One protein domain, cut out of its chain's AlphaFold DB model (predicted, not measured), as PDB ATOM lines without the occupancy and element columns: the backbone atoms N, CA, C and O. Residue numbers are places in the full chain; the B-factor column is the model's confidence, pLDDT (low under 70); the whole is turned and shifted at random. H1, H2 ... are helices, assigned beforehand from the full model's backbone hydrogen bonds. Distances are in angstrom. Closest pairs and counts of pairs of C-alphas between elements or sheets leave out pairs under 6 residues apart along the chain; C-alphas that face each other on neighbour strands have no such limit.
ATOM      1  N   GLU A 166      27.170 -49.526  18.288       89.31
ATOM      2  CA  GLU A 166      26.915 -48.488  17.285       89.31
ATOM      3  C   GLU A 166      28.212 -48.091  16.556       89.31
ATOM      4  O   GLU A 166      29.299 -48.207  17.127       89.31
ATOM      5  N   PRO A 167      28.146 -47.602  15.308       91.75
ATOM      6  CA  PRO A 167      29.316 -47.043  14.641       91.75
ATOM      7  C   PRO A 167      29.986 -45.947  15.484       91.75
ATOM      8  O   PRO A 167      29.326 -45.235  16.243       91.75
ATOM      9  N   VAL A 168      31.306 -45.821  15.358       94.12
ATOM     10  CA  VAL A 168      32.062 -44.744  16.008       94.12
ATOM     11  C   VAL A 168      31.773 -43.422  15.299       94.12
ATOM     12  O   VAL A 168      31.753 -43.355  14.067       94.12
ATOM     13  N   ALA A 169      31.562 -42.357  16.070       94.94
ATOM     14  CA  ALA A 169      31.343 -41.015  15.545       94.94
ATOM     15  C   ALA A 169      32.669 -40.357  15.112       94.94
ATOM     16  O   ALA A 169      33.153 -39.429  15.758       94.94
ATOM     17  N   HIS A 170      33.263 -40.834  14.013       94.50
ATOM     18  CA  HIS A 170      34.610 -40.447  13.560       94.50
ATOM     19  C   HIS A 170      34.853 -38.927  13.475       94.50
ATOM     20  O   HIS A 170      35.907 -38.451  13.884       94.50
ATOM     21  N   GLU A 171      33.882 -38.134  13.009       94.19
ATOM     22  CA  GLU A 171      34.022 -36.665  12.947       94.19
ATOM     23  C   GLU A 171      34.076 -36.014  14.343       94.19
ATOM     24  O   GLU A 171      34.874 -35.099  14.596       94.19
ATOM     25  N   ALA A 172      33.267 -36.511  15.282       95.56
ATOM     26  CA  ALA A 172      33.288 -36.064  16.672       95.56
ATOM     27  C   ALA A 172      34.608 -36.466  17.348       95.56
ATOM     28  O   ALA A 172      35.242 -35.642  18.005       95.56
ATOM     29  N   VAL A 173      35.077 -37.696  17.111       98.00
ATOM     30  CA  VAL A 173      36.376 -38.192  17.594       98.00
ATOM     31  C   VAL A 173      37.519 -37.333  17.061       98.00
ATOM     32  O   VAL A 173      38.339 -36.857  17.842       98.00
ATOM     33  N   LEU A 174      37.555 -37.070  15.753       97.19
ATOM     34  CA  LEU A 174      38.615 -36.299  15.105       97.19
ATOM     35  C   LEU A 174      38.696 -34.862  15.631       97.19
ATOM     36  O   LEU A 174      39.780 -34.368  15.957       97.19
ATOM     37  N   SER A 175      37.553 -34.178  15.706       96.56
ATOM     38  CA  SER A 175      37.484 -32.796  16.187       96.56
ATOM     39  C   SER A 175      37.854 -32.683  17.670       96.56
ATOM     40  O   SER A 175      38.648 -31.809  18.036       96.56
ATOM     41  N   ALA A 176      37.363 -33.602  18.505       98.19
ATOM     42  CA  ALA A 176      37.667 -33.661  19.930       98.19
ATOM     43  C   ALA A 176      39.127 -34.031  20.211       98.19
ATOM     44  O   ALA A 176      39.764 -33.388  21.045       98.19
ATOM     45  N   ALA A 177      39.684 -35.007  19.490       98.12
ATOM     46  CA  ALA A 177      41.078 -35.413  19.625       98.12
ATOM     47  C   ALA A 177      42.026 -34.254  19.290       98.12
ATOM     48  O   ALA A 177      42.880 -33.911  20.100       98.12
ATOM     49  N   ARG A 178      41.825 -33.569  18.155       96.44
ATOM     50  CA  ARG A 178      42.635 -32.393  17.781       96.44
ATOM     51  C   ARG A 178      42.523 -31.258  18.795       96.44
ATOM     52  O   ARG A 178      43.510 -30.590  19.094       96.44
ATOM     53  N   LEU A 179      41.326 -31.014  19.332       97.19
ATOM     54  CA  LEU A 179      41.161 -30.035  20.405       97.19
ATOM     55  C   LEU A 179      41.923 -30.462  21.668       97.19
ATOM     56  O   LEU A 179      42.585 -29.625  22.276       97.19
ATOM     57  N   GLY A 180      41.853 -31.744  22.031       96.69
ATOM     58  CA  GLY A 180      42.569 -32.325  23.162       96.69
ATOM     59  C   GLY A 180      44.085 -32.215  23.024       96.69
ATOM     60  O   GLY A 180      44.724 -31.733  23.950       96.69
ATOM     61  N   LEU A 181      44.651 -32.546  21.858       95.88
ATOM     62  CA  LEU A 181      46.087 -32.394  21.576       95.88
ATOM     63  C   LEU A 181      46.537 -30.933  21.738       95.88
ATOM     64  O   LEU A 181      47.526 -30.646  22.406       95.88
ATOM     65  N   ARG A 182      45.759 -29.975  21.213       93.75
ATOM     66  CA  ARG A 182      46.074 -28.544  21.369       93.75
ATOM     67  C   ARG A 182      46.002 -28.062  22.816       93.75
ATOM     68  O   ARG A 182      46.847 -27.277  23.228       93.75
ATOM     69  N   LEU A 183      44.977 -28.471  23.567       94.12
ATOM     70  CA  LEU A 183      44.796 -28.041  24.959       94.12
ATOM     71  C   LEU A 183      45.655 -28.837  25.952       94.12
ATOM     72  O   LEU A 183      45.833 -28.390  27.080       94.12
ATOM     73  N   GLY A 184      46.166 -30.005  25.562       91.50
ATOM     74  CA  GLY A 184      47.033 -30.832  26.397       91.50
ATOM     75  C   GLY A 184      48.437 -30.262  26.578       91.50
ATOM     76  O   GLY A 184      49.103 -30.582  27.559       91.50
ATOM     77  N   ARG A 185      48.858 -29.361  25.688       88.75
ATOM     78  CA  ARG A 185      50.111 -28.607  25.800       88.75
ATOM     79  C   ARG A 185      49.934 -27.429  26.756       88.75
ATOM     80  O   ARG A 185      48.924 -26.726  26.702       88.75
ATOM     81  N   GLU A 186      50.917 -27.169  27.613       76.44
ATOM     82  CA  GLU A 186      50.934 -25.963  28.455       76.44
ATOM     83  C   GLU A 186      50.874 -24.686  27.592       76.44
ATOM     84  O   GLU A 186      51.545 -24.625  26.558       76.44
ATOM     85  N   PRO A 187      50.098 -23.651  27.981       80.81
ATOM     86  CA  PRO A 187      49.333 -23.467  29.229       80.81
ATOM     87  C   PRO A 187      47.871 -23.982  29.190       80.81
ATOM     88  O   PRO A 187      47.011 -23.530  29.951       80.81
ATOM     89  N   GLY A 188      47.541 -24.886  28.266       87.38
ATOM     90  CA  GLY A 188      46.173 -25.307  27.952       87.38
ATOM     91  C   GLY A 188      45.483 -26.223  28.972       87.38
ATOM     92  O   GLY A 188      44.257 -26.359  28.911       87.38
ATOM     93  N   LEU A 189      46.197 -26.806  29.944       89.81
ATOM     94  CA  LEU A 189      45.650 -27.849  30.834       89.81
ATOM     95  C   LEU A 189      44.455 -27.393  31.684       89.81
ATOM     96  O   LEU A 189      43.529 -28.172  31.950       89.81
ATOM     97  N   ALA A 190      44.419 -26.118  32.076       90.44
ATOM     98  CA  ALA A 190      43.280 -25.553  32.796       90.44
ATOM     99  C   ALA A 190      42.015 -25.514  31.917       90.44
ATOM    100  O   ALA A 190      40.926 -25.895  32.366       90.44
ATOM    101  N   ALA A 191      42.163 -25.109  30.652       93.56
ATOM    102  CA  ALA A 191      41.081 -25.118  29.673       93.56
ATOM    103  C   ALA A 191      40.657 -26.556  29.346       93.56
ATOM    104  O   ALA A 191      39.458 -26.844  29.333       93.56
ATOM    105  N   ALA A 192      41.615 -27.480  29.208       94.94
ATOM    106  CA  ALA A 192      41.328 -28.896  29.001       94.94
ATOM    107  C   ALA A 192      40.496 -29.488  30.146       94.94
ATOM    108  O   ALA A 192      39.482 -30.156  29.932       94.94
ATOM    109  N   SER A 193      40.874 -29.175  31.386       93.88
ATOM    110  CA  SER A 193      40.152 -29.603  32.585       93.88
ATOM    111  C   SER A 193      38.734 -29.034  32.658       93.88
ATOM    112  O   SER A 193      37.841 -29.681  33.211       93.88
ATOM    113  N   SER A 194      38.504 -27.815  32.159       95.00
ATOM    114  CA  SER A 194      37.150 -27.253  32.045       95.00
ATOM    115  C   SER A 194      36.339 -28.005  30.993       95.00
ATOM    116  O   SER A 194      35.268 -28.516  31.316       95.00
ATOM    117  N   TYR A 195      36.897 -28.165  29.788       96.44
ATOM    118  CA  TYR A 195      36.249 -28.856  28.673       96.44
ATOM    119  C   TYR A 195      35.827 -30.279  29.048       96.44
ATOM    120  O   TYR A 195      34.663 -30.643  28.911       96.44
ATOM    121  N   SER A 196      36.745 -31.064  29.617       95.94
ATOM    122  CA  SER A 196      36.477 -32.444  30.038       95.94
ATOM    123  C   SER A 196      35.326 -32.526  31.055       95.94
ATOM    124  O   SER A 196      34.439 -33.375  30.948       95.94
ATOM    125  N   ARG A 197      35.269 -31.600  32.027       96.19
ATOM    126  CA  ARG A 197      34.164 -31.534  33.003       96.19
ATOM    127  C   ARG A 197      32.831 -31.174  32.353       96.19
ATOM    128  O   ARG A 197      31.802 -31.709  32.771       96.19
ATOM    129  N   ASP A 198      32.845 -30.276  31.374       97.50
ATOM    130  CA  ASP A 198      31.652 -29.871  30.635       97.50
ATOM    131  C   ASP A 198      31.144 -31.006  29.738       97.50
ATOM    132  O   ASP A 198      29.962 -31.344  29.816       97.50
ATOM    133  N   CYS A 199      32.037 -31.684  29.014       96.75
ATOM    134  CA  CYS A 199      31.710 -32.853  28.197       96.75
ATOM    135  C   CYS A 199      31.055 -33.955  29.041       96.75
ATOM    136  O   CYS A 199      29.948 -34.402  28.752       96.75
ATOM    137  N   GLN A 200      31.658 -34.308  30.183       95.56
ATOM    138  CA  GLN A 200      31.104 -35.299  31.117       95.56
ATOM    139  C   GLN A 200      29.779 -34.862  31.762       95.56
ATOM    140  O   GLN A 200      29.009 -35.688  32.260       95.56
ATOM    141  N   ARG A 201      29.501 -33.556  31.837       96.81
ATOM    142  CA  ARG A 201      28.189 -33.057  32.267       96.81
ATOM    143  C   ARG A 201      27.156 -33.276  31.168       96.81
ATOM    144  O   ARG A 201      26.089 -33.784  31.491       96.81
ATOM    145  N   LEU A 202      27.481 -32.924  29.927       95.88
ATOM    146  CA  LEU A 202      26.596 -33.082  28.771       95.88
ATOM    147  C   LEU A 202      26.300 -34.555  28.485       95.88
ATOM    148  O   LEU A 202      25.132 -34.903  28.367       95.88
ATOM    149  N   LEU A 203      27.308 -35.426  28.546       95.81
ATOM    150  CA  LEU A 203      27.140 -36.873  28.385       95.81
ATOM    151  C   LEU A 203      26.134 -37.469  29.374       95.81
ATOM    152  O   LEU A 203      25.328 -38.322  29.027       95.81
ATOM    153  N   ARG A 204      26.149 -37.006  30.627       93.81
ATOM    154  CA  ARG A 204      25.180 -37.462  31.637       93.81
ATOM    155  C   ARG A 204      23.757 -36.961  31.383       93.81
ATOM    156  O   ARG A 204      22.838 -37.494  31.995       93.81
ATOM    157  N   MET A 205      23.592 -35.920  30.571       92.06
ATOM    158  CA  MET A 205      22.291 -35.350  30.219       92.06
ATOM    159  C   MET A 205      21.751 -35.952  28.918       92.06
ATOM    160  O   MET A 205      20.565 -36.250  28.859       92.06
ATOM    161  N   ASP A 206      22.603 -36.123  27.900       91.12
ATOM    162  CA  ASP A 206      22.206 -36.642  26.586       91.12
ATOM    163  C   ASP A 206      22.238 -38.177  26.499       91.12
ATOM    164  O   ASP A 206      21.390 -38.762  25.830       91.12
ATOM    165  N   GLY A 207      23.168 -38.836  27.200       92.25
ATOM    166  CA  GLY A 207      23.377 -40.283  27.130       92.25
ATOM    167  C   GLY A 207      23.737 -40.798  25.732       92.25
ATOM    168  O   GLY A 207      23.525 -41.977  25.459       92.25
ATOM    169  N   SER A 208      24.226 -39.939  24.834       95.12
ATOM    170  CA  SER A 208      24.453 -40.288  23.428       95.12
ATOM    171  C   SER A 208      25.825 -40.929  23.198       95.12
ATOM    172  O   SER A 208      26.819 -40.547  23.825       95.12
ATOM    173  N   MET A 209      25.898 -41.882  22.262       96.31
ATOM    174  CA  MET A 209      27.168 -42.516  21.885       96.31
ATOM    175  C   MET A 209      28.127 -41.546  21.193       96.31
ATOM    176  O   MET A 209      29.326 -41.602  21.442       96.31
ATOM    177  N   GLU A 210      27.610 -40.594  20.413       96.06
ATOM    178  CA  GLU A 210      28.416 -39.521  19.820       96.06
ATOM    179  C   GLU A 210      29.115 -38.680  20.899       96.06
ATOM    180  O   GLU A 210      30.328 -38.476  20.838       96.06
ATOM    181  N   ARG A 211      28.385 -38.258  21.944       97.56
ATOM    182  CA  ARG A 211      28.982 -37.515  23.064       97.56
ATOM    183  C   ARG A 211      29.977 -38.363  23.843       97.56
ATOM    184  O   ARG A 211      30.982 -37.844  24.329       97.56
ATOM    185  N   PHE A 212      29.696 -39.653  24.004       98.19
ATOM    186  CA  PHE A 212      30.615 -40.571  24.665       98.19
ATOM    187  C   PHE A 212      31.947 -40.644  23.917       98.19
ATOM    188  O   PHE A 212      32.994 -40.427  24.531       98.19
ATOM    189  N   ASP A 213      31.894 -40.884  22.606       98.44
ATOM    190  CA  ASP A 213      33.062 -40.956  21.730       98.44
ATOM    191  C   ASP A 213      33.864 -39.647  21.770       98.44
ATOM    192  O   ASP A 213      35.083 -39.674  21.948       98.44
ATOM    193  N   GLU A 214      33.179 -38.501  21.716       98.25
ATOM    194  CA  GLU A 214      33.783 -37.170  21.830       98.25
ATOM    195  C   GLU A 214      34.541 -36.988  23.158       98.25
ATOM    196  O   GLU A 214      35.718 -36.618  23.169       98.25
ATOM    197  N   CYS A 215      33.895 -37.278  24.296       98.19
ATOM    198  CA  CYS A 215      34.522 -37.102  25.608       98.19
ATOM    199  C   CYS A 215      35.717 -38.039  25.802       98.19
ATOM    200  O   CYS A 215      36.721 -37.645  26.401       98.19
ATOM    201  N   VAL A 216      35.614 -39.285  25.326       98.44
ATOM    202  CA  VAL A 216      36.705 -40.263  25.404       98.44
ATOM    203  C   VAL A 216      37.881 -39.812  24.549       98.44
ATOM    204  O   VAL A 216      39.008 -39.830  25.048       98.44
ATOM    205  N   ALA A 217      37.630 -39.377  23.312       98.50
ATOM    206  CA  ALA A 217      38.673 -38.949  22.388       98.50
ATOM    207  C   ALA A 217      39.420 -37.712  22.900       98.50
ATOM    208  O   ALA A 217      40.651 -37.693  22.906       98.50
ATOM    209  N   PHE A 218      38.683 -36.719  23.409       98.44
ATOM    210  CA  PHE A 218      39.265 -35.538  24.040       98.44
ATOM    211  C   PHE A 218      40.172 -35.912  25.220       98.44
ATOM    212  O   PHE A 218      41.335 -35.517  25.271       98.44
ATOM    213  N   ASP A 219      39.647 -36.693  26.169       97.62
ATOM    214  CA  ASP A 219      40.377 -37.076  27.376       97.62
ATOM    215  C   ASP A 219      41.633 -37.903  27.056       97.62
ATOM    216  O   ASP A 219      42.669 -37.714  27.694       97.62
ATOM    217  N   ALA A 220      41.543 -38.813  26.079       97.50
ATOM    218  CA  ALA A 220      42.671 -39.621  25.627       97.50
ATOM    219  C   ALA A 220      43.754 -38.758  24.966       97.50
ATOM    220  O   ALA A 220      44.930 -38.929  25.272       97.50
ATOM    221  N   ALA A 221      43.367 -37.794  24.128       97.31
ATOM    222  CA  ALA A 221      44.304 -36.895  23.463       97.31
ATOM    223  C   ALA A 221      45.066 -36.006  24.456       97.31
ATOM    224  O   ALA A 221      46.282 -35.876  24.364       97.31
ATOM    225  N   VAL A 222      44.375 -35.443  25.454       96.25
ATOM    226  CA  VAL A 222      45.038 -34.657  26.510       96.25
ATOM    227  C   VAL A 222      45.996 -35.530  27.330       96.25
ATOM    228  O   VAL A 222      47.080 -35.080  27.696       96.25
ATOM    229  N   ALA A 223      45.622 -36.785  27.602       94.62
ATOM    230  CA  ALA A 223      46.468 -37.723  28.337       94.62
ATOM    231  C   ALA A 223      47.765 -38.092  27.590       94.62
ATOM    232  O   ALA A 223      48.751 -38.422  28.248       94.62
ATOM    233  N   LEU A 224      47.785 -38.020  26.251       93.75
ATOM    234  CA  LEU A 224      48.999 -38.223  25.450       93.75
ATOM    235  C   LEU A 224      49.998 -37.067  25.598       93.75
ATOM    236  O   LEU A 224      51.197 -37.312  25.687       93.75
ATOM    237  N   GLU A 225      49.518 -35.823  25.657       92.56
ATOM    238  CA  GLU A 225      50.378 -34.631  25.766       92.56
ATOM    239  C   GLU A 225      50.858 -34.373  27.205       92.56
ATOM    240  O   GLU A 225      51.946 -33.842  27.412       92.56
ATOM    241  N   ALA A 226      50.066 -34.764  28.211       86.81
ATOM    242  CA  ALA A 226      50.367 -34.513  29.623       86.81
ATOM    243  C   ALA A 226      50.271 -35.776  30.510       86.81
ATOM    244  O   ALA A 226      49.531 -35.780  31.508       86.81
ATOM    245  N   PRO A 227      51.032 -36.846  30.198       81.31
ATOM    246  CA  PRO A 227      50.947 -38.128  30.903       81.31
ATOM    247  C   PRO A 227      51.366 -38.030  32.377       81.31
ATOM    248  O   PRO A 227      50.799 -38.720  33.226       81.31
ATOM    249  N   ASP A 228      52.303 -37.128  32.683       81.19
ATOM    250  CA  ASP A 228      52.827 -36.886  34.033       81.19
ATOM    251  C   ASP A 228      52.042 -35.814  34.805       81.19
ATOM    252  O   ASP A 228      52.431 -35.428  35.912       81.19
ATOM    253  N   SER A 229      50.932 -35.315  34.249       76.56
ATOM    254  CA  SER A 229      50.104 -34.345  34.961       76.56
ATOM    255  C   SER A 229      49.597 -34.947  36.277       76.56
ATOM    256  O   SER A 229      49.031 -36.040  36.324       76.56
ATOM    257  N   SER A 230      49.735 -34.202  37.378       67.50
ATOM    258  CA  SER A 230      49.139 -34.564  38.676       67.50
ATOM    259  C   SER A 230      47.604 -34.530  38.671       67.50
ATOM    260  O   SER A 230      46.962 -34.813  39.686       67.50
ATOM    261  N   ASP A 231      47.025 -34.164  37.532       70.88
ATOM    262  CA  ASP A 231      45.658 -33.715  37.378       70.88
ATOM    263  C   ASP A 231      44.766 -34.822  36.788       70.88
ATOM    264  O   ASP A 231      45.006 -36.028  36.916       70.88
ATOM    265  N   LEU A 232      43.661 -34.403  36.170       85.69
ATOM    266  CA  LEU A 232      42.591 -35.250  35.651       85.69
ATOM    267  C   LEU A 232      43.006 -36.176  34.501       85.69
ATOM    268  O   LEU A 232      42.209 -37.048  34.161       85.69
ATOM    269  N   PHE A 233      44.187 -35.977  33.912       91.25
ATOM    270  CA  PHE A 233      44.576 -36.601  32.648       91.25
ATOM    271  C   PHE A 233      45.670 -37.662  32.765       91.25
ATOM    272  O   PHE A 233      46.026 -38.261  31.754       91.25
ATOM    273  N   ASN A 234      46.146 -37.977  33.974       90.19
ATOM    274  CA  ASN A 234      47.020 -39.136  34.130       90.19
ATOM    275  C   ASN A 234      46.314 -40.432  33.665       90.19
ATOM    276  O   ASN A 234      45.088 -40.557  33.781       90.19
ATOM    277  N   PRO A 235      47.057 -41.439  33.176       88.44
ATOM    278  CA  PRO A 235      46.458 -42.611  32.532       88.44
ATOM    279  C   PRO A 235      45.436 -43.359  33.400       88.44
ATOM    280  O   PRO A 235      44.419 -43.856  32.905       88.44
ATOM    281  N   VAL A 236      45.677 -43.421  34.714       89.75
ATOM    282  CA  VAL A 236      44.820 -44.143  35.662       89.75
ATOM    283  C   VAL A 236      43.502 -43.405  35.885       89.75
ATOM    284  O   VAL A 236      42.438 -44.031  35.860       89.75
ATOM    285  N   THR A 237      43.541 -42.088  36.099       91.69
ATOM    286  CA  THR A 237      42.333 -41.277  36.317       91.69
ATOM    287  C   THR A 237      41.504 -41.168  35.045       91.69
ATOM    288  O   THR A 237      40.288 -41.369  35.113       91.69
ATOM    289  N   THR A 238      42.150 -40.961  33.895       94.44
ATOM    290  CA  THR A 238      41.505 -40.940  32.577       94.44
ATOM    291  C   THR A 238      40.762 -42.248  32.313       94.44
ATOM    292  O   THR A 238      39.552 -42.242  32.079       94.44
ATOM    293  N   THR A 239      41.443 -43.388  32.459       93.31
ATOM    294  CA  THR A 239      40.841 -44.714  32.246       93.31
ATOM    295  C   THR A 239      39.666 -44.965  33.188       93.31
ATOM    296  O   THR A 239      38.603 -45.418  32.760       93.31
ATOM    297  N   ALA A 240      39.820 -44.644  34.478       93.31
ATOM    298  CA  ALA A 240      38.757 -44.832  35.461       93.31
ATOM    299  C   ALA A 240      37.516 -43.980  35.148       93.31
ATOM    300  O   ALA A 240      36.390 -44.453  35.325       93.31
ATOM    301  N   ARG A 241      37.710 -42.747  34.666       94.81
ATOM    302  CA  ARG A 241      36.624 -41.839  34.285       94.81
ATOM    303  C   ARG A 241      35.897 -42.318  33.033       94.81
ATOM    304  O   ARG A 241      34.673 -42.418  33.065       94.81
ATOM    305  N   GLN A 242      36.633 -42.675  31.982       97.12
ATOM    306  CA  GLN A 242      36.063 -43.218  30.744       97.12
ATOM    307  C   GLN A 242      35.234 -44.480  31.021       97.12
ATOM    308  O   GLN A 242      34.094 -44.597  30.583       97.12
ATOM    309  N   MET A 243      35.762 -45.383  31.849       97.00
ATOM    310  CA  MET A 243      35.062 -46.595  32.262       97.00
ATOM    311  C   MET A 243      33.802 -46.303  33.096       97.00
ATOM    312  O   MET A 243      32.793 -46.994  32.975       97.00
ATOM    313  N   ALA A 244      33.845 -45.295  33.974       94.88
ATOM    314  CA  ALA A 244      32.678 -44.888  34.754       94.88
ATOM    315  C   ALA A 244      31.571 -44.309  33.862       94.88
ATOM    316  O   ALA A 244      30.408 -44.641  34.078       94.88
ATOM    317  N   ALA A 245      31.933 -43.503  32.862       95.69
ATOM    318  CA  ALA A 245      31.005 -42.973  31.869       95.69
ATOM    319  C   ALA A 245      30.413 -44.090  30.992       95.69
ATOM    320  O   ALA A 245      29.204 -44.182  30.838       95.69
ATOM    321  N   ALA A 246      31.236 -45.017  30.500       96.94
ATOM    322  CA  ALA A 246      30.762 -46.121  29.665       96.94
ATOM    323  C   ALA A 246      29.736 -47.015  30.385       96.94
ATOM    324  O   ALA A 246      28.749 -47.454  29.797       96.94
ATOM    325  N   ARG A 247      29.919 -47.229  31.696       95.69
ATOM    326  CA  ARG A 247      28.989 -48.006  32.534       95.69
ATOM    327  C   ARG A 247      27.626 -47.350  32.746       95.69
ATOM    328  O   ARG A 247      26.724 -48.022  33.242       95.69
ATOM    329  N   THR A 248      27.456 -46.068  32.418       94.31
ATOM    330  CA  THR A 248      26.121 -45.449  32.413       94.31
ATOM    331  C   THR A 248      25.351 -45.745  31.130       94.31
ATOM    332  O   THR A 248      24.140 -45.562  31.115       94.31
ATOM    333  N   LEU A 249      26.040 -46.196  30.076       94.06
ATOM    334  CA  LEU A 249      25.478 -46.468  28.751       94.06
ATOM    335  C   LEU A 249      25.291 -47.969  28.502       94.06
ATOM    336  O   LEU A 249      24.327 -48.372  27.862       94.06
ATOM    337  N   SER A 250      26.184 -48.808  29.039       94.25
ATOM    338  CA  SER A 250      26.125 -50.262  28.879       94.25
ATOM    339  C   SER A 250      26.486 -51.012  30.165       94.25
ATOM    340  O   SER A 250      27.287 -50.563  30.986       94.25
ATOM    341  N   GLY A 251      25.893 -52.197  30.339       92.75
ATOM    342  CA  GLY A 251      26.280 -53.169  31.367       92.75
ATOM    343  C   GLY A 251      27.295 -54.212  30.881       92.75
ATOM    344  O   GLY A 251      27.796 -54.998  31.690       92.75
ATOM    345  N   ARG A 252      27.594 -54.246  29.577       91.88
ATOM    346  CA  ARG A 252      28.457 -55.242  28.935       91.88
ATOM    347  C   ARG A 252      29.907 -54.790  28.936       91.88
ATOM    348  O   ARG A 252      30.345 -53.999  28.107       91.88
ATOM    349  N   PHE A 253      30.660 -55.310  29.897       91.81
ATOM    350  CA  PHE A 253      32.062 -54.949  30.096       91.81
ATOM    351  C   PHE A 253      32.944 -55.229  28.869       91.81
ATOM    352  O   PHE A 253      33.815 -54.429  28.557       91.81
ATOM    353  N   ASP A 254      32.686 -56.327  28.161       90.50
ATOM    354  CA  ASP A 254      33.369 -56.714  26.924       90.50
ATOM    355  C   ASP A 254      33.232 -55.654  25.822       90.50
ATOM    356  O   ASP A 254      34.223 -55.269  25.202       90.50
ATOM    357  N   LEU A 255      32.020 -55.132  25.620       92.94
ATOM    358  CA  LEU A 255      31.767 -54.104  24.611       92.94
ATOM    359  C   LEU A 255      32.340 -52.744  25.013       92.94
ATOM    360  O   LEU A 255      32.836 -52.011  24.161       92.94
ATOM    361  N   ILE A 256      32.304 -52.427  26.308       96.06
ATOM    362  CA  ILE A 256      32.897 -51.201  26.847       96.06
ATOM    363  C   ILE A 256      34.409 -51.182  26.613       96.06
ATOM    364  O   ILE A 256      34.924 -50.206  26.078       96.06
ATOM    365  N   GLU A 257      35.118 -52.244  27.009       93.81
ATOM    366  CA  GLU A 257      36.567 -52.349  26.794       93.81
ATOM    367  C   GLU A 257      36.888 -52.266  25.300       93.81
ATOM    368  O   GLU A 257      37.722 -51.461  24.894       93.81
ATOM    369  N   HIS A 258      36.147 -53.004  24.464       95.12
ATOM    370  CA  HIS A 258      36.343 -52.973  23.019       95.12
ATOM    371  C   HIS A 258      36.202 -51.564  22.427       95.12
ATOM    372  O   HIS A 258      37.058 -51.143  21.649       95.12
ATOM    373  N   ARG A 259      35.148 -50.821  22.793       97.38
ATOM    374  CA  ARG A 259      34.928 -49.469  22.267       97.38
ATOM    375  C   ARG A 259      35.974 -48.479  22.770       97.38
ATOM    376  O   ARG A 259      36.456 -47.663  21.990       97.38
ATOM    377  N   LEU A 260      36.360 -48.560  24.044       98.06
ATOM    378  CA  LEU A 260      37.418 -47.711  24.594       98.06
ATOM    379  C   LEU A 260      38.764 -47.963  23.906       98.06
ATOM    380  O   LEU A 260      39.468 -47.001  23.607       98.06
ATOM    381  N   ASP A 261      39.101 -49.220  23.613       96.81
ATOM    382  CA  ASP A 261      40.309 -49.564  22.861       96.81
ATOM    383  C   ASP A 261      40.268 -48.999  21.436       96.81
ATOM    384  O   ASP A 261      41.257 -48.432  20.977       96.81
ATOM    385  N   LEU A 262      39.130 -49.110  20.738       96.31
ATOM    386  CA  LEU A 262      38.962 -48.523  19.403       96.31
ATOM    387  C   LEU A 262      39.199 -47.009  19.418       96.31
ATOM    388  O   LEU A 262      40.013 -46.516  18.641       96.31
ATOM    389  N   LEU A 263      38.546 -46.294  20.336       98.12
ATOM    390  CA  LEU A 263      38.650 -44.837  20.445       98.12
ATOM    391  C   LEU A 263      40.073 -44.386  20.793       98.12
ATOM    392  O   LEU A 263      40.577 -43.433  20.205       98.12
ATOM    393  N   ARG A 264      40.749 -45.073  21.721       97.50
ATOM    394  CA  ARG A 264      42.139 -44.752  22.092       97.50
ATOM    395  C   ARG A 264      43.104 -44.981  20.932       97.50
ATOM    396  O   ARG A 264      43.913 -44.105  20.652       97.50
ATOM    397  N   ASN A 265      42.975 -46.105  20.226       96.81
ATOM    398  CA  ASN A 265      43.802 -46.392  19.051       96.81
ATOM    399  C   ASN A 265      43.584 -45.353  17.941       96.81
ATOM    400  O   ASN A 265      44.536 -44.928  17.293       96.81
ATOM    401  N   GLU A 266      42.341 -44.925  17.716       96.81
ATOM    402  CA  GLU A 266      42.033 -43.883  16.733       96.81
ATOM    403  C   GLU A 266      42.686 -42.543  17.106       96.81
ATOM    404  O   GLU A 266      43.296 -41.894  16.256       96.81
ATOM    405  N   VAL A 267      42.651 -42.168  18.388       98.00
ATOM    406  CA  VAL A 267      43.334 -40.970  18.900       98.00
ATOM    407  C   VAL A 267      44.849 -41.047  18.712       98.00
ATOM    408  O   VAL A 267      45.449 -40.061  18.290       98.00
ATOM    409  N   GLU A 268      45.475 -42.196  18.974       95.81
ATOM    410  CA  GLU A 268      46.914 -42.386  18.737       95.81
ATOM    411  C   GLU A 268      47.279 -42.199  17.257       95.81
ATOM    412  O   GLU A 268      48.278 -41.549  16.936       95.81
ATOM    413  N   VAL A 269      46.449 -42.710  16.341       95.88
ATOM    414  CA  VAL A 269      46.635 -42.509  14.894       95.88
ATOM    415  C   VAL A 269      46.496 -41.032  14.522       95.88
ATOM    416  O   VAL A 269      47.324 -40.519  13.767       95.88
TER     417      VAL A 269
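What this domain is: This is residues 166 to 269 of the 316 residues of the protein "J domain-containing protein" of Sphingomonas sp. HMF7854 (UniProt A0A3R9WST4). Helix H3 is the core; H1, H2 and H4 pack round it roughly lengthwise, and H5 crosses it at a slant. H1, H2 and H3 form an up-and-down bundle, each running against the one before. The 104 printed residues hold five named helices, H1 to H5 in order, and no named strand: all helix, compact, radius of gyration of the C-alphas 12.4 A, spans 37 by 23 by 22 A.

How they stand to each other: H2, residues 189 to 206, forms a hairpin with H3, residues 209 to 225; their closest C-alphas, Leu 203 and Arg 211, are 5.7 A apart. H1, residues 170 to 184, touches H3, closest C-alphas Gly 184 and Val 222, 4.3 A. H4, residues 235 to 246, forms a hairpin with H3, closest C-alphas Val 216 and Gln 242, 6.1 A. H5, residues 253 to 269, touches H3 at a steep tilt of 53 degrees, closest C-alphas Ala 217 and Val 267, 6.2 A. Every O i to N i+4 pair is within hydrogen-bond range in H1, H3, H4 and H5; in H2, 13 of 14.

Where its parts are: From first to last C-alpha H2 measures 25.4 A, H3 24.8 A, H5 24.5 A, H1 20.3 A and H4 16.3 A. H1 begins at C-alpha 170 (34.610, -40.447, 13.560); H5 ends at C-alpha 269 (46.635, -42.509, 14.894).

The domain as a whole: The printed part has no cut and no long link. Residue 230 alone has pLDDT under 70.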